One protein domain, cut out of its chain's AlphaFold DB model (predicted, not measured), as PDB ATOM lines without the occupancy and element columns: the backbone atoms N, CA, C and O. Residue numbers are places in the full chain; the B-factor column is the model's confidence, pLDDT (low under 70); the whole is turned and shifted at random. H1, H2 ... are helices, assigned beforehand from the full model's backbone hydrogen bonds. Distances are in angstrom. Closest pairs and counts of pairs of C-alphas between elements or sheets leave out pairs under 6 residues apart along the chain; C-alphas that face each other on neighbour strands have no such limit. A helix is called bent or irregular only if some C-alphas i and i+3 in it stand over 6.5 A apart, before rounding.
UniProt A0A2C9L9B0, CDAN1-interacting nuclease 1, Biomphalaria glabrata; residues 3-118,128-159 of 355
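This is residues 3 to 118 and 128 to 159 of the 355 residues of the protein "CDAN1-interacting nuclease 1" of Biomphalaria glabrata (UniProt A0A2C9L9B0). Two lobes stand at the two ends of one long helix: a small lobe of H1, H2 and H3 beside the beginning of H4, and a larger lobe in which H5, H6, H8 and H9 gather round H7. H4, the longest helix, runs from the small lobe to the larger one, with a kink near residue 57, and the helices within the lobes mostly cross. The printed part has 148 residues with nine named helices, H1 to H9 in chain order, and no named strand; its class is all helix. The whole is loose, with a radius of gyration of the C-alphas of 18.4 A, and elongated, spanning 61 by 33 by 29 A.

H1 is residues 5 to 17, 18.8 A long, and begins at C-alpha 5 (21.149, -4.203, 31.979). H2 is residues 21 to 31, 15.1 A, and H3 is residues 33 to 38, 9.3 A. H4 is residues 41 to 63, 31.3 A; it is irregular, with C-alphas 58 and 61 7.4 A apart, and ends at C-alpha 63 (-0.234, -25.641, 36.194). H5 is residues 66 to 80, 21.3 A, and H6 is residues 87 to 94, 10.6 A. H7 is residues 99 to 115, 22.3 A; it is neither bent nor irregular, but only just: C-alphas 112 and 115 are 6.3 A apart. H8 is residues 132 to 138, 9.7 A. H9 is residues 146 to 158, 18.4 A, and ends at C-alpha 158 (-9.026, -10.837, 26.743).

H1 touches H2 at a steep tilt of 56 degrees, opposite ways, closest at the C-alphas of Leu 15 and Ala 24, 5.2 A. With residues 12 to 16 alone H1 touches H4, closest at the C-alphas of Leu 15 and Gln 48, 6.2 A. H3 touches H2 only at the corner, closest at the C-alphas of Gln 29 and Leu 36, 6.7 A. H4 and H7 are near each other. H7 is the hub, touching four helices. It stands about perpendicular to H5, at 87 degrees, with the C-alphas of Tyr 73 and Ile 106 closest at 5.7 A. H7 touches H9 at a shallow tilt of 16 degrees, opposite ways, closest at the C-alphas of Pro 99 and Thr 155, 5.1 A. H7 touches H6, closest at the C-alphas of Ala 92 and Pro 99, 5.1 A, and H8, closest at those of Arg 104 and Met 133, 7.2 A. Every O i to N i+4 pair is within hydrogen-bond range in H2, H5, H6, H7 and H8; the counts are 8 of 9 in H1, 1 of 2 in H3, 17 of 19 in H4 and 8 of 9 in H9.

The C-alphas farthest apart, those of Glu 34 and Asp 118, are 62.1 A apart. Residues 119 to 127 are not printed, and C-alphas 118 and 128 are 14.4 A apart across this cut. Of the links that are printed whole, none is long. The mean pLDDT of the printed part is 84.2; residues 19 to 20, 116 to 118 and 128 to 130 are under 70.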
ATOM      1  N   MET A   3      20.173  -0.300  25.769       90.69
ATOM      2  CA  MET A   3      19.798  -0.027  27.159       90.69
ATOM      3  C   MET A   3      20.695  -0.821  28.104       90.69
ATOM      4  O   MET A   3      20.841  -2.021  27.921       90.69
ATOM      5  N   LYS A   4      21.233  -0.193  29.153       91.69
ATOM      6  CA  LYS A   4      22.013  -0.908  30.176       91.69
ATOM      7  C   LYS A   4      21.171  -1.956  30.911       91.69
ATOM      8  O   LYS A   4      20.018  -1.687  31.266       91.69
ATOM      9  N   GLN A   5      21.777  -3.087  31.260       92.00
ATOM     10  CA  GLN A   5      21.149  -4.203  31.979       92.00
ATOM     11  C   GLN A   5      20.436  -3.746  33.263       92.00
ATOM     12  O   GLN A   5      19.283  -4.100  33.499       92.00
ATOM     13  N   LYS A   6      21.065  -2.866  34.056       90.62
ATOM     14  CA  LYS A   6      20.464  -2.320  35.291       90.62
ATOM     15  C   LYS A   6      19.140  -1.590  35.041       90.62
ATOM     16  O   LYS A   6      18.221  -1.678  35.850       90.62
ATOM     17  N   MET A   7      19.052  -0.853  33.934       89.44
ATOM     18  CA  MET A   7      17.839  -0.131  33.553       89.44
ATOM     19  C   MET A   7      16.762  -1.104  33.066       89.44
ATOM     20  O   MET A   7      15.603  -0.972  33.457       89.44
ATOM     21  N   TYR A   8      17.149  -2.105  32.274       91.25
ATOM     22  CA  TYR A   8      16.259  -3.178  31.837       91.25
ATOM     23  C   TYR A   8      15.625  -3.918  33.029       91.25
ATOM     24  O   TYR A   8      14.402  -4.072  33.073       91.25
ATOM     25  N   ASP A   9      16.429  -4.298  34.025       90.12
ATOM     26  CA  ASP A   9      15.958  -5.015  35.215       90.12
ATOM     27  C   ASP A   9      15.004  -4.166  36.067       90.12
ATOM     28  O   ASP A   9      13.949  -4.653  36.480       90.12
ATOM     29  N   ALA A  10      15.308  -2.879  36.260       87.94
ATOM     30  CA  ALA A  10      14.439  -1.956  36.991       87.94
ATOM     31  C   ALA A  10      13.075  -1.764  36.301       87.94
ATOM     32  O   ALA A  10      12.030  -1.748  36.960       87.94
ATOM     33  N   ILE A  11      13.061  -1.651  34.966       88.56
ATOM     34  CA  ILE A  11      11.815  -1.553  34.194       88.56
ATOM     35  C   ILE A  11      11.011  -2.846  34.337       88.56
ATOM     36  O   ILE A  11       9.808  -2.793  34.597       88.56
ATOM     37  N   LEU A  12      11.658  -4.005  34.194       87.38
ATOM     38  CA  LEU A  12      10.987  -5.292  34.338       87.38
ATOM     39  C   LEU A  12      10.405  -5.506  35.733       87.38
ATOM     40  O   LEU A  12       9.298  -6.031  35.841       87.38
ATOM     41  N   GLU A  13      11.104  -5.092  36.789       86.75
ATOM     42  CA  GLU A  13      10.599  -5.201  38.157       86.75
ATOM     43  C   GLU A  13       9.254  -4.477  38.306       86.75
ATOM     44  O   GLU A  13       8.315  -5.027  38.881       86.75
ATOM     45  N   ILE A  14       9.116  -3.286  37.720       84.69
ATOM     46  CA  ILE A  14       7.868  -2.512  37.757       84.69
ATOM     47  C   ILE A  14       6.809  -3.139  36.843       84.69
ATOM     48  O   ILE A  14       5.680  -3.362  37.280       84.69
ATOM     49  N   LEU A  15       7.171  -3.477  35.600       82.25
ATOM     50  CA  LEU A  15       6.248  -4.073  34.625       82.25
ATOM     51  C   LEU A  15       5.700  -5.435  35.070       82.25
ATOM     52  O   LEU A  15       4.604  -5.814  34.664       82.25
ATOM     53  N   SER A  16       6.460  -6.171  35.883       77.44
ATOM     54  CA  SER A  16       6.090  -7.500  36.372       77.44
ATOM     55  C   SER A  16       5.042  -7.500  37.481       77.44
ATOM     56  O   SER A  16       4.401  -8.528  37.698       77.44
ATOM     57  N   ARG A  17       4.891  -6.381  38.201       76.25
ATOM     58  CA  ARG A  17       4.006  -6.279  39.371       76.25
ATOM     59  C   ARG A  17       2.569  -5.946  39.004       76.25
ATOM     60  O   ARG A  17       1.668  -6.263  39.773       76.25
ATOM     61  N   GLU A  18       2.361  -5.339  37.842       71.88
ATOM     62  CA  GLU A  18       1.054  -4.843  37.429       71.88
ATOM     63  C   GLU A  18       0.410  -5.751  36.368       71.88
ATOM     64  O   GLU A  18       1.050  -6.090  35.368       71.88
ATOM     65  N   PRO A  19      -0.875  -6.118  36.525       62.69
ATOM     66  CA  PRO A  19      -1.570  -6.993  35.582       62.69
ATOM     67  C   PRO A  19      -1.935  -6.295  34.260       62.69
ATOM     68  O   PRO A  19      -2.172  -6.964  33.257       62.69
ATOM     69  N   SER A  20      -1.986  -4.958  34.244       69.56
ATOM     70  CA  SER A  20      -2.337  -4.144  33.074       69.56
ATOM     71  C   SER A  20      -1.155  -3.294  32.620       69.56
ATOM     72  O   SER A  20      -0.509  -2.642  33.439       69.56
ATOM     73  N   PHE A  21      -0.909  -3.226  31.305       73.19
ATOM     74  CA  PHE A  21       0.115  -2.341  30.733       73.19
ATOM     75  C   PHE A  21      -0.121  -0.867  31.080       73.19
ATOM     76  O   PHE A  21       0.837  -0.133  31.307       73.19
ATOM     77  N   PHE A  22      -1.380  -0.425  31.141       74.94
ATOM     78  CA  PHE A  22      -1.697   0.969  31.455       74.94
ATOM     79  C   PHE A  22      -1.275   1.329  32.883       74.94
ATOM     80  O   PHE A  22      -0.625   2.353  33.093       74.94
ATOM     81  N   GLU A  23      -1.575   0.457  33.848       76.06
ATOM     82  CA  GLU A  23      -1.171   0.667  35.239       76.06
ATOM     83  C   GLU A  23       0.347   0.527  35.391       76.06
ATOM     84  O   GLU A  23       0.984   1.387  35.990       76.06
ATOM     85  N   ALA A  24       0.957  -0.461  34.730       78.19
ATOM     86  CA  ALA A  24       2.409  -0.620  34.693       78.19
ATOM     87  C   ALA A  24       3.116   0.642  34.167       78.19
ATOM     88  O   ALA A  24       4.094   1.114  34.749       78.19
ATOM     89  N   ARG A  25       2.590   1.238  33.090       80.00
ATOM     90  CA  ARG A  25       3.091   2.490  32.511       80.00
ATOM     91  C   ARG A  25       2.896   3.670  33.459       80.00
ATOM     92  O   ARG A  25       3.796   4.497  33.575       80.00
ATOM     93  N   ARG A  26       1.757   3.751  34.145       81.50
ATOM     94  CA  ARG A  26       1.497   4.788  35.151       81.50
ATOM     95  C   ARG A  26       2.476   4.683  36.319       81.50
ATOM     96  O   ARG A  26       3.049   5.691  36.725       81.50
ATOM     97  N   GLN A  27       2.736   3.474  36.812       82.31
ATOM     98  CA  GLN A  27       3.729   3.230  37.860       82.31
ATOM     99  C   GLN A  27       5.147   3.574  37.392       82.31
ATOM    100  O   GLN A  27       5.903   4.202  38.135       82.31
ATOM    101  N   LEU A  28       5.496   3.246  36.143       83.75
ATOM    102  CA  LEU A  28       6.749   3.689  35.524       83.75
ATOM    103  C   LEU A  28       6.836   5.218  35.445       83.75
ATOM    104  O   LEU A  28       7.889   5.773  35.736       83.75
ATOM    105  N   GLN A  29       5.740   5.906  35.116       83.19
ATOM    106  CA  GLN A  29       5.701   7.369  35.061       83.19
ATOM    107  C   GLN A  29       5.934   8.014  36.423       83.19
ATOM    108  O   GLN A  29       6.627   9.024  36.508       83.19
ATOM    109  N   LEU A  30       5.375   7.428  37.482       82.31
ATOM    110  CA  LEU A  30       5.536   7.925  38.845       82.31
ATOM    111  C   LEU A  30       6.947   7.674  39.389       82.31
ATOM    112  O   LEU A  30       7.510   8.543  40.047       82.31
ATOM    113  N   LYS A  31       7.520   6.494  39.127       81.75
ATOM    114  CA  LYS A  31       8.818   6.092  39.691       81.75
ATOM    115  C   LYS A  31      10.011   6.566  38.868       81.75
ATOM    116  O   LYS A  31      11.058   6.871  39.433       81.75
ATOM    117  N   CYS A  32       9.881   6.594  37.544       78.88
ATOM    118  CA  CYS A  32      10.982   6.854  36.620       78.88
ATOM    119  C   CYS A  32      10.507   7.641  35.377       78.88
ATOM    120  O   CYS A  32      10.541   7.116  34.260       78.88
ATOM    121  N   PRO A  33      10.091   8.913  35.523       78.88
ATOM    122  CA  PRO A  33       9.550   9.706  34.414       78.88
ATOM    123  C   PRO A  33      10.555   9.921  33.269       78.88
ATOM    124  O   PRO A  33      10.162   9.984  32.106       78.88
ATOM    125  N   GLU A  34      11.854   9.978  33.572       77.81
ATOM    126  CA  GLU A  34      12.915  10.148  32.569       77.81
ATOM    127  C   GLU A  34      13.059   8.931  31.634       77.81
ATOM    128  O   GLU A  34      13.415   9.067  30.461       77.81
ATOM    129  N   ILE A  35      12.697   7.733  32.107       76.81
ATOM    130  CA  ILE A  35      12.701   6.514  31.287       76.81
ATOM    131  C   ILE A  35      11.636   6.602  30.190       76.81
ATOM    132  O   ILE A  35      11.885   6.209  29.056       76.81
ATOM    133  N   LEU A  36      10.465   7.177  30.482       75.19
ATOM    134  CA  LEU A  36       9.399   7.327  29.486       75.19
ATOM    135  C   LEU A  36       9.715   8.356  28.398       75.19
ATOM    136  O   LEU A  36       9.116   8.299  27.328       75.19
ATOM    137  N   LYS A  37      10.642   9.287  28.649       78.00
ATOM    138  CA  LYS A  37      11.119  10.219  27.618       78.00
ATOM    139  C   LYS A  37      12.107   9.556  26.656       78.00
ATOM    140  O   LYS A  37      12.185   9.956  25.501       78.00
ATOM    141  N   SER A  38      12.861   8.565  27.132       77.62
ATOM    142  CA  SER A  38      13.904   7.885  26.354       77.62
ATOM    143  C   SER A  38      13.420   6.600  25.678       77.62
ATOM    144  O   SER A  38      13.904   6.256  24.601       77.62
ATOM    145  N   VAL A  39      12.455   5.896  26.276       83.44
ATOM    146  CA  VAL A  39      11.987   4.585  25.813       83.44
ATOM    147  C   VAL A  39      10.616   4.686  25.142       83.44
ATOM    148  O   VAL A  39       9.638   5.151  25.722       83.44
ATOM    149  N   ASN A  40      10.534   4.166  23.918       85.94
ATOM    150  CA  ASN A  40       9.301   4.051  23.140       85.94
ATOM    151  C   ASN A  40       8.283   3.100  23.810       85.94
ATOM    152  O   ASN A  40       8.636   2.045  24.337       85.94
ATOM    153  N   GLU A  41       6.991   3.413  23.696       86.75
ATOM    154  CA  GLU A  41       5.890   2.526  24.085       86.75
ATOM    155  C   GLU A  41       5.988   1.112  23.475       86.75
ATOM    156  O   GLU A  41       5.756   0.131  24.181       86.75
ATOM    157  N   LYS A  42       6.367   0.983  22.194       88.81
ATOM    158  CA  LYS A  42       6.579  -0.316  21.528       88.81
ATOM    159  C   LYS A  42       7.658  -1.145  22.233       88.81
ATOM    160  O   LYS A  42       7.476  -2.345  22.421       88.81
ATOM    161  N   THR A  43       8.738  -0.504  22.683       90.94
ATOM    162  CA  THR A  43       9.807  -1.151  23.458       90.94
ATOM    163  C   THR A  43       9.281  -1.693  24.779       90.94
ATOM    164  O   THR A  43       9.459  -2.875  25.064       90.94
ATOM    165  N   LEU A  44       8.553  -0.876  25.544       89.06
ATOM    166  CA  LEU A  44       7.973  -1.302  26.822       89.06
ATOM    167  C   LEU A  44       6.973  -2.452  26.647       89.06
ATOM    168  O   LEU A  44       7.012  -3.420  27.408       89.06
ATOM    169  N   LYS A  45       6.115  -2.384  25.620       87.31
ATOM    170  CA  LYS A  45       5.180  -3.465  25.273       87.31
ATOM    171  C   LYS A  45       5.916  -4.757  24.926       87.31
ATOM    172  O   LYS A  45       5.524  -5.817  25.406       87.31
ATOM    173  N   SER A  46       6.995  -4.678  24.143       90.44
ATOM    174  CA  SER A  46       7.813  -5.850  23.816       90.44
ATOM    175  C   SER A  46       8.448  -6.464  25.062       90.44
ATOM    176  O   SER A  46       8.368  -7.680  25.239       90.44
ATOM    177  N   MET A  47       9.034  -5.642  25.939       90.12
ATOM    178  CA  MET A  47       9.639  -6.102  27.192       90.12
ATOM    179  C   MET A  47       8.606  -6.794  28.089       90.12
ATOM    180  O   MET A  47       8.855  -7.893  28.592       90.12
ATOM    181  N   GLN A  48       7.422  -6.194  28.251       86.56
ATOM    182  CA  GLN A  48       6.345  -6.783  29.049       86.56
ATOM    183  C   GLN A  48       5.847  -8.102  28.446       86.56
ATOM    184  O   GLN A  48       5.695  -9.086  29.170       86.56
ATOM    185  N   ALA A  49       5.631  -8.154  27.129       86.31
ATOM    186  CA  ALA A  49       5.158  -9.355  26.447       86.31
ATOM    187  C   ALA A  49       6.147 -10.523  26.595       86.31
ATOM    188  O   ALA A  49       5.739 -11.648  26.895       86.31
ATOM    189  N   GLN A  50       7.448 -10.267  26.437       88.31
ATOM    190  CA  GLN A  50       8.490 -11.280  26.629       88.31
ATOM    191  C   GLN A  50       8.561 -11.753  28.083       88.31
ATOM    192  O   GLN A  50       8.620 -12.959  28.334       88.31
ATOM    193  N   TYR A  51       8.489 -10.826  29.043       87.00
ATOM    194  CA  TYR A  51       8.438 -11.170  30.463       87.00
ATOM    195  C   TYR A  51       7.230 -12.051  30.795       87.00
ATOM    196  O   TYR A  51       7.375 -13.073  31.470       87.00
ATOM    197  N   TYR A  52       6.048 -11.690  30.288       85.06
ATOM    198  CA  TYR A  52       4.816 -12.438  30.506       85.06
ATOM    199  C   TYR A  52       4.946 -13.881  30.007       85.06
ATOM    200  O   TYR A  52       4.710 -14.819  30.766       85.06
ATOM    201  N   VAL A  53       5.409 -14.074  28.766       84.19
ATOM    202  CA  VAL A  53       5.634 -15.411  28.189       84.19
ATOM    203  C   VAL A  53       6.668 -16.200  28.997       84.19
ATOM    204  O   VAL A  53       6.459 -17.381  29.281       84.19
ATOM    205  N   ARG A  54       7.764 -15.560  29.422       85.44
ATOM    206  CA  ARG A  54       8.801 -16.190  30.254       85.44
ATOM    207  C   ARG A  54       8.240 -16.685  31.585       85.44
ATOM    208  O   ARG A  54       8.505 -17.819  31.984       85.44
ATOM    209  N   ARG A  55       7.440 -15.855  32.255       83.50
ATOM    210  CA  ARG A  55       6.763 -16.205  33.510       83.50
ATOM    211  C   ARG A  55       5.827 -17.402  33.323       83.50
ATOM    212  O   ARG A  55       5.886 -18.339  34.115       83.50
ATOM    213  N   MET A  56       5.052 -17.417  32.234       85.62
ATOM    214  CA  MET A  56       4.169 -18.541  31.894       85.62
ATOM    215  C   MET A  56       4.946 -19.841  31.652       85.62
ATOM    216  O   MET A  56       4.554 -20.886  32.162       85.62
ATOM    217  N   ARG A  57       6.078 -19.790  30.935       84.56
ATOM    218  CA  ARG A  57       6.937 -20.968  30.703       84.56
ATOM    219  C   ARG A  57       7.513 -21.527  32.005       84.56
ATOM    220  O   ARG A  57       7.482 -22.737  32.203       84.56
ATOM    221  N   ARG A  58       7.984 -20.665  32.912       85.25
ATOM    222  CA  ARG A  58       8.564 -21.083  34.202       85.25
ATOM    223  C   ARG A  58       7.551 -21.814  35.087       85.25
ATOM    224  O   ARG A  58       7.893 -22.821  35.698       85.25
ATOM    225  N   ASN A  59       6.308 -21.337  35.115       82.88
ATOM    226  CA  ASN A  59       5.245 -21.916  35.940       82.88
ATOM    227  C   ASN A  59       4.437 -23.006  35.210       82.88
ATOM    228  O   ASN A  59       3.557 -23.625  35.806       82.88
ATOM    229  N   HIS A  60       4.743 -23.286  33.938       84.12
ATOM    230  CA  HIS A  60       3.992 -24.227  33.108       84.12
ATOM    231  C   HIS A  60       3.857 -25.609  33.763       84.12
ATOM    232  O   HIS A  60       2.754 -26.143  33.855       84.12
ATOM    233  N   HIS A  61       4.955 -26.174  34.277       85.75
ATOM    234  CA  HIS A  61       4.946 -27.488  34.932       85.75
ATOM    235  C   HIS A  61       4.015 -27.548  36.150       85.75
ATOM    236  O   HIS A  61       3.362 -28.566  36.369       85.75
ATOM    237  N   HIS A  62       3.914 -26.456  36.913       85.81
ATOM    238  CA  HIS A  62       3.034 -26.382  38.076       85.81
ATOM    239  C   HIS A  62       1.561 -26.469  37.657       85.81
ATOM    240  O   HIS A  62       0.820 -27.312  38.164       85.81
ATOM    241  N   HIS A  63       1.152 -25.668  36.669       85.25
ATOM    242  CA  HIS A  63      -0.234 -25.641  36.194       85.25
ATOM    243  C   HIS A  63      -0.639 -26.897  35.409       85.25
ATOM    244  O   HIS A  63      -1.805 -27.279  35.438       85.25
ATOM    245  N   TYR A  64       0.314 -27.561  34.745       84.56
ATOM    246  CA  TYR A  64       0.080 -28.810  34.009       84.56
ATOM    247  C   TYR A  64       0.200 -30.076  34.866       84.56
ATOM    248  O   TYR A  64       0.014 -31.178  34.345       84.56
ATOM    249  N   SER A  65       0.478 -29.950  36.166       87.75
ATOM    250  CA  SER A  65       0.436 -31.092  37.082       87.75
ATOM    251  C   SER A  65      -0.975 -31.683  37.159       87.75
ATOM    252  O   SER A  65      -1.972 -30.956  37.125       87.75
ATOM    253  N   ARG A  66      -1.064 -33.014  37.270       83.12
ATOM    254  CA  ARG A  66      -2.338 -33.751  37.254       83.12
ATOM    255  C   ARG A  66      -3.329 -33.216  38.289       83.12
ATOM    256  O   ARG A  66      -4.459 -32.886  37.942       83.12
ATOM    257  N   ASP A  67      -2.877 -33.059  39.529       86.88
ATOM    258  CA  ASP A  67      -3.717 -32.592  40.635       86.88
ATOM    259  C   ASP A  67      -4.252 -31.176  40.393       86.88
ATOM    260  O   ASP A  67      -5.408 -30.869  40.694       86.88
ATOM    261  N   THR A  68      -3.425 -30.309  39.805       88.62
ATOM    262  CA  THR A  68      -3.788 -28.914  39.551       88.62
ATOM    263  C   THR A  68      -4.773 -28.795  38.390       88.62
ATOM    264  O   THR A  68      -5.746 -28.045  38.498       88.62
ATOM    265  N   ARG A  69      -4.598 -29.584  37.324       89.31
ATOM    266  CA  ARG A  69      -5.550 -29.657  36.204       89.31
ATOM    267  C   ARG A  69      -6.927 -30.131  36.663       89.31
ATOM    268  O   ARG A  69      -7.924 -29.446  36.426       89.31
ATOM    269  N   GLU A  70      -6.975 -31.241  37.404       88.44
ATOM    270  CA  GLU A  70      -8.229 -31.762  37.960       88.44
ATOM    271  C   GLU A  70      -8.892 -30.741  38.897       88.44
ATOM    272  O   GLU A  70     -10.115 -30.571  38.882       88.44
ATOM    273  N   LYS A  71      -8.099 -30.025  39.707       92.00
ATOM    274  CA  LYS A  71      -8.593 -28.954  40.581       92.00
ATOM    275  C   LYS A  71      -9.229 -27.817  39.781       92.00
ATOM    276  O   LYS A  71     -10.330 -27.393  40.136       92.00
ATOM    277  N   TYR A  72      -8.580 -27.326  38.723       92.81
ATOM    278  CA  TYR A  72      -9.142 -26.264  37.881       92.81
ATOM    279  C   TYR A  72     -10.464 -26.677  37.253       92.81
ATOM    280  O   TYR A  72     -11.436 -25.926  37.313       92.81
ATOM    281  N   TYR A  73     -10.529 -27.896  36.732       92.44
ATOM    282  CA  TYR A  73     -11.730 -28.399  36.092       92.44
ATOM    283  C   TYR A  73     -12.886 -28.637  37.082       92.44
ATOM    284  O   TYR A  73     -14.028 -28.265  36.805       92.44
ATOM    285  N   LYS A  74     -12.605 -29.145  38.293       92.38
ATOM    286  CA  LYS A  74     -13.602 -29.245  39.381       92.38
ATOM    287  C   LYS A  74     -14.154 -27.874  39.780       92.38
ATOM    288  O   LYS A  74     -15.361 -27.728  39.977       92.38
ATOM    289  N   LEU A  75     -13.286 -26.865  39.901       93.12
ATOM    290  CA  LEU A  75     -13.699 -25.490  40.201       93.12
ATOM    291  C   LEU A  75     -14.557 -24.902  39.076       93.12
ATOM    292  O   LEU A  75     -15.579 -24.282  39.366       93.12
ATOM    293  N   TYR A  76     -14.175 -25.148  37.822       93.19
ATOM    294  CA  TYR A  76     -14.940 -24.741  36.648       93.19
ATOM    295  C   TYR A  76     -16.351 -25.348  36.657       93.19
ATOM    296  O   TYR A  76     -17.332 -24.605  36.642       93.19
ATOM    297  N   LYS A  77     -16.475 -26.675  36.812       91.94
ATOM    298  CA  LYS A  77     -17.778 -27.360  36.908       91.94
ATOM    299  C   LYS A  77     -18.643 -26.815  38.043       91.94
ATOM    300  O   LYS A  77     -19.822 -26.545  37.845       91.94
ATOM    301  N   LYS A  78     -18.059 -26.597  39.226       93.44
ATOM    302  CA  LYS A  78     -18.782 -26.043  40.383       93.44
ATOM    303  C   LYS A  78     -19.322 -24.634  40.120       93.44
ATOM    304  O   LYS A  78     -20.406 -24.311  40.595       93.44
ATOM    305  N   ALA A  79     -18.571 -23.798  39.408       91.31
ATOM    306  CA  ALA A  79     -19.010 -22.454  39.044       91.31
ATOM    307  C   ALA A  79     -20.085 -22.484  37.945       91.31
ATOM    308  O   ALA A  79     -21.067 -21.748  38.033       91.31
ATOM    309  N   LYS A  80     -19.967 -23.397  36.971       90.12
ATOM    310  CA  LYS A  80     -20.992 -23.603  35.938       90.12
ATOM    311  C   LYS A  80     -22.312 -24.132  36.503       90.12
ATOM    312  O   LYS A  80     -23.358 -23.631  36.121       90.12
ATOM    313  N   LEU A  81     -22.285 -25.018  37.504       90.50
ATOM    314  CA  LEU A  81     -23.496 -25.442  38.231       90.50
ATOM    315  C   LEU A  81     -24.234 -24.281  38.919       90.50
ATOM    316  O   LEU A  81     -25.425 -24.380  39.194       90.50
ATOM    317  N   LYS A  82     -23.531 -23.184  39.216       92.19
ATOM    318  CA  LYS A  82     -24.103 -21.964  39.797       92.19
ATOM    319  C   LYS A  82     -24.497 -20.922  38.745       92.19
ATOM    320  O   LYS A  82     -24.852 -19.809  39.126       92.19
ATOM    321  N   ASN A  83     -24.411 -21.249  37.453       88.94
ATOM    322  CA  ASN A  83     -24.605 -20.322  36.335       88.94
ATOM    323  C   ASN A  83     -23.717 -19.065  36.417       88.94
ATOM    324  O   ASN A  83     -24.112 -17.974  36.002       88.94
ATOM    325  N   GLU A  84     -22.503 -19.199  36.957       90.12
ATOM    326  CA  GLU A  84     -21.533 -18.107  36.924       90.12
ATOM    327  C   GLU A  84     -20.965 -17.934  35.501       90.12
ATOM    328  O   GLU A  84     -20.633 -18.913  34.836       90.12
ATOM    329  N   LYS A  85     -20.799 -16.682  35.052       87.94
ATOM    330  CA  LYS A  85     -20.161 -16.326  33.765       87.94
ATOM    331  C   LYS A  85     -18.671 -16.025  33.926       87.94
ATOM    332  O   LYS A  85     -18.245 -15.796  35.057       87.94
ATOM    333  N   HIS A  86     -17.894 -15.959  32.843       89.88
ATOM    334  CA  HIS A  86     -16.468 -15.572  32.845       89.88
ATOM    335  C   HIS A  86     -15.593 -16.395  33.811       89.88
ATOM    336  O   HIS A  86     -14.671 -15.873  34.454       89.88
ATOM    337  N   VAL A  87     -15.914 -17.677  33.998       92.44
ATOM    338  CA  VAL A  87     -15.286 -18.519  35.021       92.44
ATOM    339  C   VAL A  87     -13.805 -18.720  34.718       92.44
ATOM    340  O   VAL A  87     -12.977 -18.525  35.613       92.44
ATOM    341  N   ILE A  88     -13.455 -19.056  33.472       92.19
ATOM    342  CA  ILE A  88     -12.066 -19.309  33.067       92.19
ATOM    343  C   ILE A  88     -11.203 -18.069  33.308       92.19
ATOM    344  O   ILE A  88     -10.162 -18.167  33.951       92.19
ATOM    345  N   VAL A  89     -11.655 -16.887  32.886       89.94
ATOM    346  CA  VAL A  89     -10.909 -15.627  33.056       89.94
ATOM    347  C   VAL A  89     -10.684 -15.307  34.535       89.94
ATOM    348  O   VAL A  89      -9.565 -14.985  34.943       89.94
ATOM    349  N   ARG A  90     -11.717 -15.450  35.379       90.50
ATOM    350  CA  ARG A  90     -11.578 -15.225  36.827       90.50
ATOM    351  C   ARG A  90     -10.616 -16.213  37.476       90.50
ATOM    352  O   ARG A  90      -9.842 -15.824  38.351       90.50
ATOM    353  N   LEU A  91     -10.689 -17.489  37.102       91.06
ATOM    354  CA  LEU A  91      -9.779 -18.512  37.614       91.06
ATOM    355  C   LEU A  91      -8.346 -18.248  37.149       91.06
ATOM    356  O   LEU A  91      -7.428 -18.393  37.954       91.06
ATOM    357  N   ALA A  92      -8.166 -17.805  35.906       90.00
ATOM    358  CA  ALA A  92      -6.869 -17.476  35.339       90.00
ATOM    359  C   ALA A  92      -6.196 -16.341  36.120       90.00
ATOM    360  O   ALA A  92      -5.087 -16.509  36.627       90.00
ATOM    361  N   TYR A  93      -6.927 -15.245  36.345       85.44
ATOM    362  CA  TYR A  93      -6.447 -14.106  37.127       85.44
ATOM    363  C   TYR A  93      -6.077 -14.492  38.567       85.44
ATOM    364  O   TYR A  93      -5.020 -14.119  39.065       85.44
ATOM    365  N   LYS A  94      -6.915 -15.298  39.235       87.31
ATOM    366  CA  LYS A  94      -6.666 -15.744  40.619       87.31
ATOM    367  C   LYS A  94      -5.439 -16.641  40.773       87.31
ATOM    368  O   LYS A  94      -4.897 -16.719  41.870       87.31
ATOM    369  N   ASN A  95      -5.053 -17.358  39.721       86.06
ATOM    370  CA  ASN A  95      -3.949 -18.317  39.756       86.06
ATOM    371  C   ASN A  95      -2.722 -17.842  38.965       86.06
ATOM    372  O   ASN A  95      -1.819 -18.641  38.744       86.06
ATOM    373  N   ASP A  96      -2.703 -16.572  38.547       82.25
ATOM    374  CA  ASP A  96      -1.620 -15.954  37.775       82.25
ATOM    375  C   ASP A  96      -1.199 -16.766  36.533       82.25
ATOM    376  O   ASP A  96      -0.018 -16.938  36.231       82.25
ATOM    377  N   ILE A  97      -2.194 -17.278  35.803       86.69
ATOM    378  CA  ILE A  97      -2.021 -18.030  34.556       86.69
ATOM    379  C   ILE A  97      -2.702 -17.282  33.404       86.69
ATOM    380  O   ILE A  97      -3.690 -16.577  33.605       86.69
ATOM    381  N   SER A  98      -2.182 -17.430  32.184       88.19
ATOM    382  CA  SER A  98      -2.833 -16.911  30.976       88.19
ATOM    383  C   SER A  98      -4.257 -17.470  30.830       88.19
ATOM    384  O   SER A  98      -4.440 -18.687  30.954       88.19
ATOM    385  N   PRO A  99      -5.263 -16.617  30.540       90.25
ATOM    386  CA  PRO A  99      -6.617 -17.061  30.225       90.25
ATOM    387  C   PRO A  99      -6.649 -18.112  29.116       90.25
ATOM    388  O   PRO A  99      -7.277 -19.152  29.298       90.25
ATOM    389  N   CYS A 100      -5.907 -17.899  28.022       88.88
ATOM    390  CA  CYS A 100      -5.806 -18.867  26.927       88.88
ATOM    391  C   CYS A 100      -5.152 -20.189  27.366       88.88
ATOM    392  O   CYS A 100      -5.567 -21.270  26.943       88.88
ATOM    393  N   LEU A 101      -4.134 -20.134  28.232       88.62
ATOM    394  CA  LEU A 101      -3.474 -21.341  28.734       88.62
ATOM    395  C   LEU A 101      -4.388 -22.151  29.665       88.62
ATOM    396  O   LEU A 101      -4.428 -23.378  29.568       88.62
ATOM    397  N   LEU A 102      -5.142 -21.483  30.540       90.75
ATOM    398  CA  LEU A 102      -6.114 -22.152  31.404       90.75
ATOM    399  C   LEU A 102      -7.302 -22.698  30.605       90.75
ATOM    400  O   LEU A 102      -7.749 -23.811  30.877       90.75
ATOM    401  N   ALA A 103      -7.773 -21.954  29.604       91.00
ATOM    402  CA  ALA A 103      -8.792 -22.411  28.664       91.00
ATOM    403  C   ALA A 103      -8.373 -23.722  27.994       91.00
ATOM    404  O   ALA A 103      -9.147 -24.675  27.968       91.00
ATOM    405  N   ARG A 104      -7.113 -23.813  27.549       89.44
ATOM    406  CA  ARG A 104      -6.545 -25.049  26.999       89.44
ATOM    407  C   ARG A 104      -6.560 -26.200  28.003       89.44
ATOM    408  O   ARG A 104      -6.970 -27.297  27.643       89.44
ATOM    409  N   ILE A 105      -6.153 -25.963  29.251       89.81
ATOM    410  CA  ILE A 105      -6.179 -26.992  30.302       89.81
ATOM    411  C   ILE A 105      -7.611 -27.493  30.541       89.81
ATOM    412  O   ILE A 105      -7.838 -28.698  30.602       89.81
ATOM    413  N   ILE A 106      -8.577 -26.580  30.661       91.12
ATOM    414  CA  ILE A 106      -9.986 -26.921  30.900       91.12
ATOM    415  C   ILE A 106     -10.578 -27.664  29.704       91.12
ATOM    416  O   ILE A 106     -11.319 -28.621  29.902       91.12
ATOM    417  N   LEU A 107     -10.228 -27.263  28.482       89.19
ATOM    418  CA  LEU A 107     -10.655 -27.943  27.269       89.19
ATOM    419  C   LEU A 107     -10.098 -29.369  27.194       89.19
ATOM    420  O   LEU A 107     -10.845 -30.300  26.899       89.19
ATOM    421  N   GLU A 108      -8.813 -29.554  27.507       87.19
ATOM    422  CA  GLU A 108      -8.210 -30.884  27.605       87.19
ATOM    423  C   GLU A 108      -8.968 -31.737  28.639       87.19
ATOM    424  O   GLU A 108      -9.421 -32.832  28.317       87.19
ATOM    425  N   GLU A 109      -9.192 -31.226  29.854       87.12
ATOM    426  CA  GLU A 109      -9.952 -31.942  30.890       87.12
ATOM    427  C   GLU A 109     -11.413 -32.219  30.502       87.12
ATOM    428  O   GLU A 109     -11.952 -33.258  30.881       87.12
ATOM    429  N   TYR A 110     -12.058 -31.338  29.737       87.75
ATOM    430  CA  TYR A 110     -13.415 -31.551  29.234       87.75
ATOM    431  C   TYR A 110     -13.476 -32.747  28.280       87.75
ATOM    432  O   TYR A 110     -14.301 -33.640  28.467       87.75
ATOM    433  N   TYR A 111     -12.561 -32.826  27.310       83.06
ATOM    434  CA  TYR A 111     -12.507 -33.978  26.406       83.06
ATOM    435  C   TYR A 111     -12.217 -35.285  27.152       83.06
ATOM    436  O   TYR A 111     -12.814 -36.313  26.833       83.06
ATOM    437  N   TRP A 112     -11.351 -35.243  28.169       78.50
ATOM    438  CA  TRP A 112     -11.022 -36.420  28.975       78.50
ATOM    439  C   TRP A 112     -12.171 -36.902  29.856       78.50
ATOM    440  O   TRP A 112     -12.364 -38.106  29.986       78.50
ATOM    441  N   ASN A 113     -12.893 -35.983  30.499       80.00
ATOM    442  CA  ASN A 113     -13.874 -36.351  31.513       80.00
ATOM    443  C   ASN A 113     -15.308 -36.426  30.985       80.00
ATOM    444  O   ASN A 113     -16.062 -37.183  31.575       80.00
ATOM    445  N   ASP A 114     -15.682 -35.665  29.948       78.25
ATOM    446  CA  ASP A 114     -17.081 -35.545  29.489       78.25
ATOM    447  C   ASP A 114     -17.318 -36.102  28.073       78.25
ATOM    448  O   ASP A 114     -18.444 -36.457  27.737       78.25
ATOM    449  N   VAL A 115     -16.284 -36.171  27.224       75.31
ATOM    450  CA  VAL A 115     -16.426 -36.626  25.824       75.31
ATOM    451  C   VAL A 115     -15.918 -38.058  25.631       75.31
ATOM    452  O   VAL A 115     -16.539 -38.840  24.917       75.31
ATOM    453  N   ALA A 116     -14.806 -38.430  26.268       67.25
ATOM    454  CA  ALA A 116     -14.148 -39.729  26.097       67.25
ATOM    455  C   ALA A 116     -14.427 -40.723  27.247       67.25
ATOM    456  O   ALA A 116     -13.524 -41.455  27.651       67.25
ATOM    457  N   HIS A 117     -15.660 -40.754  27.770       52.88
ATOM    458  CA  HIS A 117     -16.063 -41.511  28.971       52.88
ATOM    459  C   HIS A 117     -15.666 -43.010  29.004       52.88
ATOM    460  O   HIS A 117     -15.527 -43.553  30.096       52.88
ATOM    461  N   ASP A 118     -15.421 -43.650  27.854       47.59
ATOM    462  CA  ASP A 118     -15.116 -45.089  27.731       47.59
ATOM    463  C   ASP A 118     -13.616 -45.442  27.611       47.59
ATOM    464  O   ASP A 118     -13.279 -46.572  27.259       47.59
ATOM    465  N   LEU A 128      -5.698 -38.399  20.287       60.12
ATOM    466  CA  LEU A 128      -6.151 -37.169  19.635       60.12
ATOM    467  C   LEU A 128      -5.058 -36.691  18.676       60.12
ATOM    468  O   LEU A 128      -3.895 -36.658  19.085       60.12
ATOM    469  N   PRO A 129      -5.400 -36.321  17.427       61.53
ATOM    470  CA  PRO A 129      -4.417 -35.847  16.465       61.53
ATOM    471  C   PRO A 129      -3.542 -34.742  17.056       61.53
ATOM    472  O   PRO A 129      -4.029 -33.853  17.768       61.53
ATOM    473  N   ALA A 130      -2.245 -34.784  16.754       60.94
ATOM    474  CA  ALA A 130      -1.342 -33.707  17.123       60.94
ATOM    475  C   ALA A 130      -1.903 -32.377  16.592       60.94
ATOM    476  O   ALA A 130      -2.231 -32.261  15.416       60.94
ATOM    477  N   GLY A 131      -2.053 -31.385  17.471       71.06
ATOM    478  CA  GLY A 131      -2.620 -30.083  17.105       71.06
ATOM    479  C   GLY A 131      -4.138 -29.953  17.253       71.06
ATOM    480  O   GLY A 131      -4.612 -28.823  17.247       71.06
ATOM    481  N   PHE A 132      -4.888 -31.029  17.529       77.06
ATOM    482  CA  PHE A 132      -6.355 -30.977  17.666       77.06
ATOM    483  C   PHE A 132      -6.844 -29.902  18.654       77.06
ATOM    484  O   PHE A 132      -7.761 -29.141  18.357       77.06
ATOM    485  N   MET A 133      -6.189 -29.780  19.816       78.56
ATOM    486  CA  MET A 133      -6.526 -28.747  20.810       78.56
ATOM    487  C   MET A 133      -6.249 -27.332  20.297       78.56
ATOM    488  O   MET A 133      -7.010 -26.409  20.574       78.56
ATOM    489  N   THR A 134      -5.167 -27.159  19.538       79.94
ATOM    490  CA  THR A 134      -4.824 -25.882  18.905       79.94
ATOM    491  C   THR A 134      -5.860 -25.517  17.844       79.94
ATOM    492  O   THR A 134      -6.265 -24.359  17.768       79.94
ATOM    493  N   ASP A 135      -6.330 -26.498  17.073       79.06
ATOM    494  CA  ASP A 135      -7.355 -26.302  16.048       79.06
ATOM    495  C   ASP A 135      -8.717 -25.961  16.657       79.06
ATOM    496  O   ASP A 135      -9.388 -25.072  16.150       79.06
ATOM    497  N   CYS A 136      -9.097 -26.591  17.772       79.44
ATOM    498  CA  CYS A 136     -10.328 -26.261  18.503       79.44
ATOM    499  C   CYS A 136     -10.300 -24.844  19.093       79.44
ATOM    500  O   CYS A 136     -11.310 -24.151  19.098       79.44
ATOM    501  N   ILE A 137      -9.145 -24.401  19.597       80.44
ATOM    502  CA  ILE A 137      -8.981 -23.036  20.118       80.44
ATOM    503  C   ILE A 137      -8.982 -22.015  18.971       80.44
ATOM    504  O   ILE A 137      -9.479 -20.905  19.138       80.44
ATOM    505  N   ARG A 138      -8.440 -22.374  17.800       78.69
ATOM    506  CA  ARG A 138      -8.466 -21.518  16.605       78.69
ATOM    507  C   ARG A 138      -9.861 -21.448  15.976       78.69
ATOM    508  O   ARG A 138     -10.229 -20.401  15.456       78.69
ATOM    509  N   ASP A 139     -10.607 -22.546  16.019       82.06
ATOM    510  CA  ASP A 139     -11.938 -22.688  15.438       82.06
ATOM    511  C   ASP A 139     -12.930 -23.205  16.486       82.06
ATOM    512  O   ASP A 139     -13.201 -24.400  16.625       82.06
ATOM    513  N   ILE A 140     -13.467 -22.245  17.230       83.31
ATOM    514  CA  ILE A 140     -14.352 -22.443  18.379       83.31
ATOM    515  C   ILE A 140     -15.667 -23.115  17.970       83.31
ATOM    516  O   ILE A 140     -16.275 -23.815  18.777       83.31
ATOM    517  N   ALA A 141     -16.084 -22.968  16.708       82.06
ATOM    518  CA  ALA A 141     -17.300 -23.587  16.187       82.06
ATOM    519  C   ALA A 141     -17.235 -25.125  16.187       82.06
ATOM    520  O   ALA A 141     -18.270 -25.783  16.138       82.06
ATOM    521  N   LYS A 142     -16.032 -25.708  16.275       81.56
ATOM    522  CA  LYS A 142     -15.835 -27.161  16.384       81.56
ATOM    523  C   LYS A 142     -16.108 -27.716  17.782       81.56
ATOM    524  O   LYS A 142     -16.084 -28.932  17.963       81.56
ATOM    525  N   LEU A 143     -16.318 -26.862  18.782       81.69
ATOM    526  CA  LEU A 143     -16.534 -27.305  20.154       81.69
ATOM    527  C   LEU A 143     -17.974 -27.796  20.362       81.69
ATOM    528  O   LEU A 143     -18.916 -27.082  20.026       81.69
ATOM    529  N   PRO A 144     -18.173 -28.977  20.977       75.44
ATOM    530  CA  PRO A 144     -19.510 -29.541  21.168       75.44
ATOM    531  C   PRO A 144     -20.324 -28.822  22.256       75.44
ATOM    532  O   PRO A 144     -21.549 -28.905  22.257       75.44
ATOM    533  N   ASN A 145     -19.666 -28.127  23.191       85.69
ATOM    534  CA  ASN A 145     -20.319 -27.424  24.295       85.69
ATOM    535  C   ASN A 145     -20.344 -25.902  24.041       85.69
ATOM    536  O   ASN A 145     -19.277 -25.280  24.100       85.69
ATOM    537  N   PRO A 146     -21.526 -25.287  23.824       86.25
ATOM    538  CA  PRO A 146     -21.642 -23.857  23.538       86.25
ATOM    539  C   PRO A 146     -21.218 -22.965  24.717       86.25
ATOM    540  O   PRO A 146     -20.575 -21.942  24.497       86.25
ATOM    541  N   ASP A 147     -21.478 -23.370  25.964       88.12
ATOM    542  CA  ASP A 147     -21.117 -22.583  27.157       88.12
ATOM    543  C   ASP A 147     -19.603 -22.564  27.410       88.12
ATOM    544  O   ASP A 147     -19.063 -21.636  28.023       88.12
ATOM    545  N   LEU A 148     -18.914 -23.636  27.005       88.50
ATOM    546  CA  LEU A 148     -17.456 -23.712  27.043       88.50
ATOM    547  C   LEU A 148     -16.853 -22.935  25.871       88.50
ATOM    548  O   LEU A 148     -15.864 -22.231  26.057       88.50
ATOM    549  N   ALA A 149     -17.463 -23.031  24.690       89.88
ATOM    550  CA  ALA A 149     -17.064 -22.292  23.502       89.88
ATOM    551  C   ALA A 149     -17.112 -20.770  23.721       89.88
ATOM    552  O   ALA A 149     -16.144 -20.082  23.396       89.88
ATOM    553  N   GLU A 150     -18.182 -20.260  24.343       89.88
ATOM    554  CA  GLU A 150     -18.320 -18.844  24.706       89.88
ATOM    555  C   GLU A 150     -17.184 -18.386  25.637       89.88
ATOM    556  O   GLU A 150     -16.490 -17.417  25.335       89.88
ATOM    557  N   GLU A 151     -16.910 -19.113  26.726       90.75
ATOM    558  CA  GLU A 151     -15.839 -18.716  27.653       90.75
ATOM    559  C   GLU A 151     -14.437 -18.829  27.042       90.75
ATOM    560  O   GLU A 151     -13.563 -18.015  27.343       90.75
ATOM    561  N   ILE A 152     -14.197 -19.817  26.175       90.44
ATOM    562  CA  ILE A 152     -12.926 -19.921  25.451       90.44
ATOM    563  C   ILE A 152     -12.766 -18.723  24.509       90.44
ATOM    564  O   ILE A 152     -11.692 -18.118  24.488       90.44
ATOM    565  N   TYR A 153     -13.818 -18.321  23.793       90.00
ATOM    566  CA  TYR A 153     -13.784 -17.125  22.950       90.00
ATOM    567  C   TYR A 153     -13.434 -15.869  23.753       90.00
ATOM    568  O   TYR A 153     -12.526 -15.129  23.373       90.00
ATOM    569  N   GLU A 154     -14.072 -15.668  24.907       89.50
ATOM    570  CA  GLU A 154     -13.749 -14.554  25.803       89.50
ATOM    571  C   GLU A 154     -12.275 -14.555  26.217       89.50
ATOM    572  O   GLU A 154     -11.633 -13.504  26.239       89.50
ATOM    573  N   THR A 155     -11.706 -15.728  26.515       89.38
ATOM    574  CA  THR A 155     -10.291 -15.825  26.900       89.38
ATOM    575  C   THR A 155      -9.346 -15.436  25.768       89.38
ATOM    576  O   THR A 155      -8.317 -14.824  26.042       89.38
ATOM    577  N   ILE A 156      -9.701 -15.727  24.511       86.62
ATOM    578  CA  ILE A 156      -8.914 -15.344  23.329       86.62
ATOM    579  C   ILE A 156      -8.946 -13.829  23.123       86.62
ATOM    580  O   ILE A 156      -7.925 -13.240  22.780       86.62
ATOM    581  N   VAL A 157     -10.101 -13.200  23.350       85.88
ATOM    582  CA  VAL A 157     -10.265 -11.745  23.213       85.88
ATOM    583  C   VAL A 157      -9.549 -10.986  24.335       85.88
ATOM    584  O   VAL A 157      -9.004  -9.911  24.099       85.88
ATOM    585  N   LEU A 158      -9.551 -11.525  25.557       84.19
ATOM    586  CA  LEU A 158      -9.026 -10.837  26.743       84.19
ATOM    587  C   LEU A 158      -7.533 -11.074  27.004       84.19
ATOM    588  O   LEU A 158      -6.931 -10.336  27.790       84.19
ATOM    589  N   ASP A 159      -6.925 -12.099  26.407       81.88
ATOM    590  CA  ASP A 159      -5.506 -12.377  26.613       81.88
ATOM    591  C   ASP A 159      -4.625 -11.411  25.807       81.88
ATOM    592  O   ASP A 159      -4.525 -11.464  24.582       81.88
TER     593      ASP A 159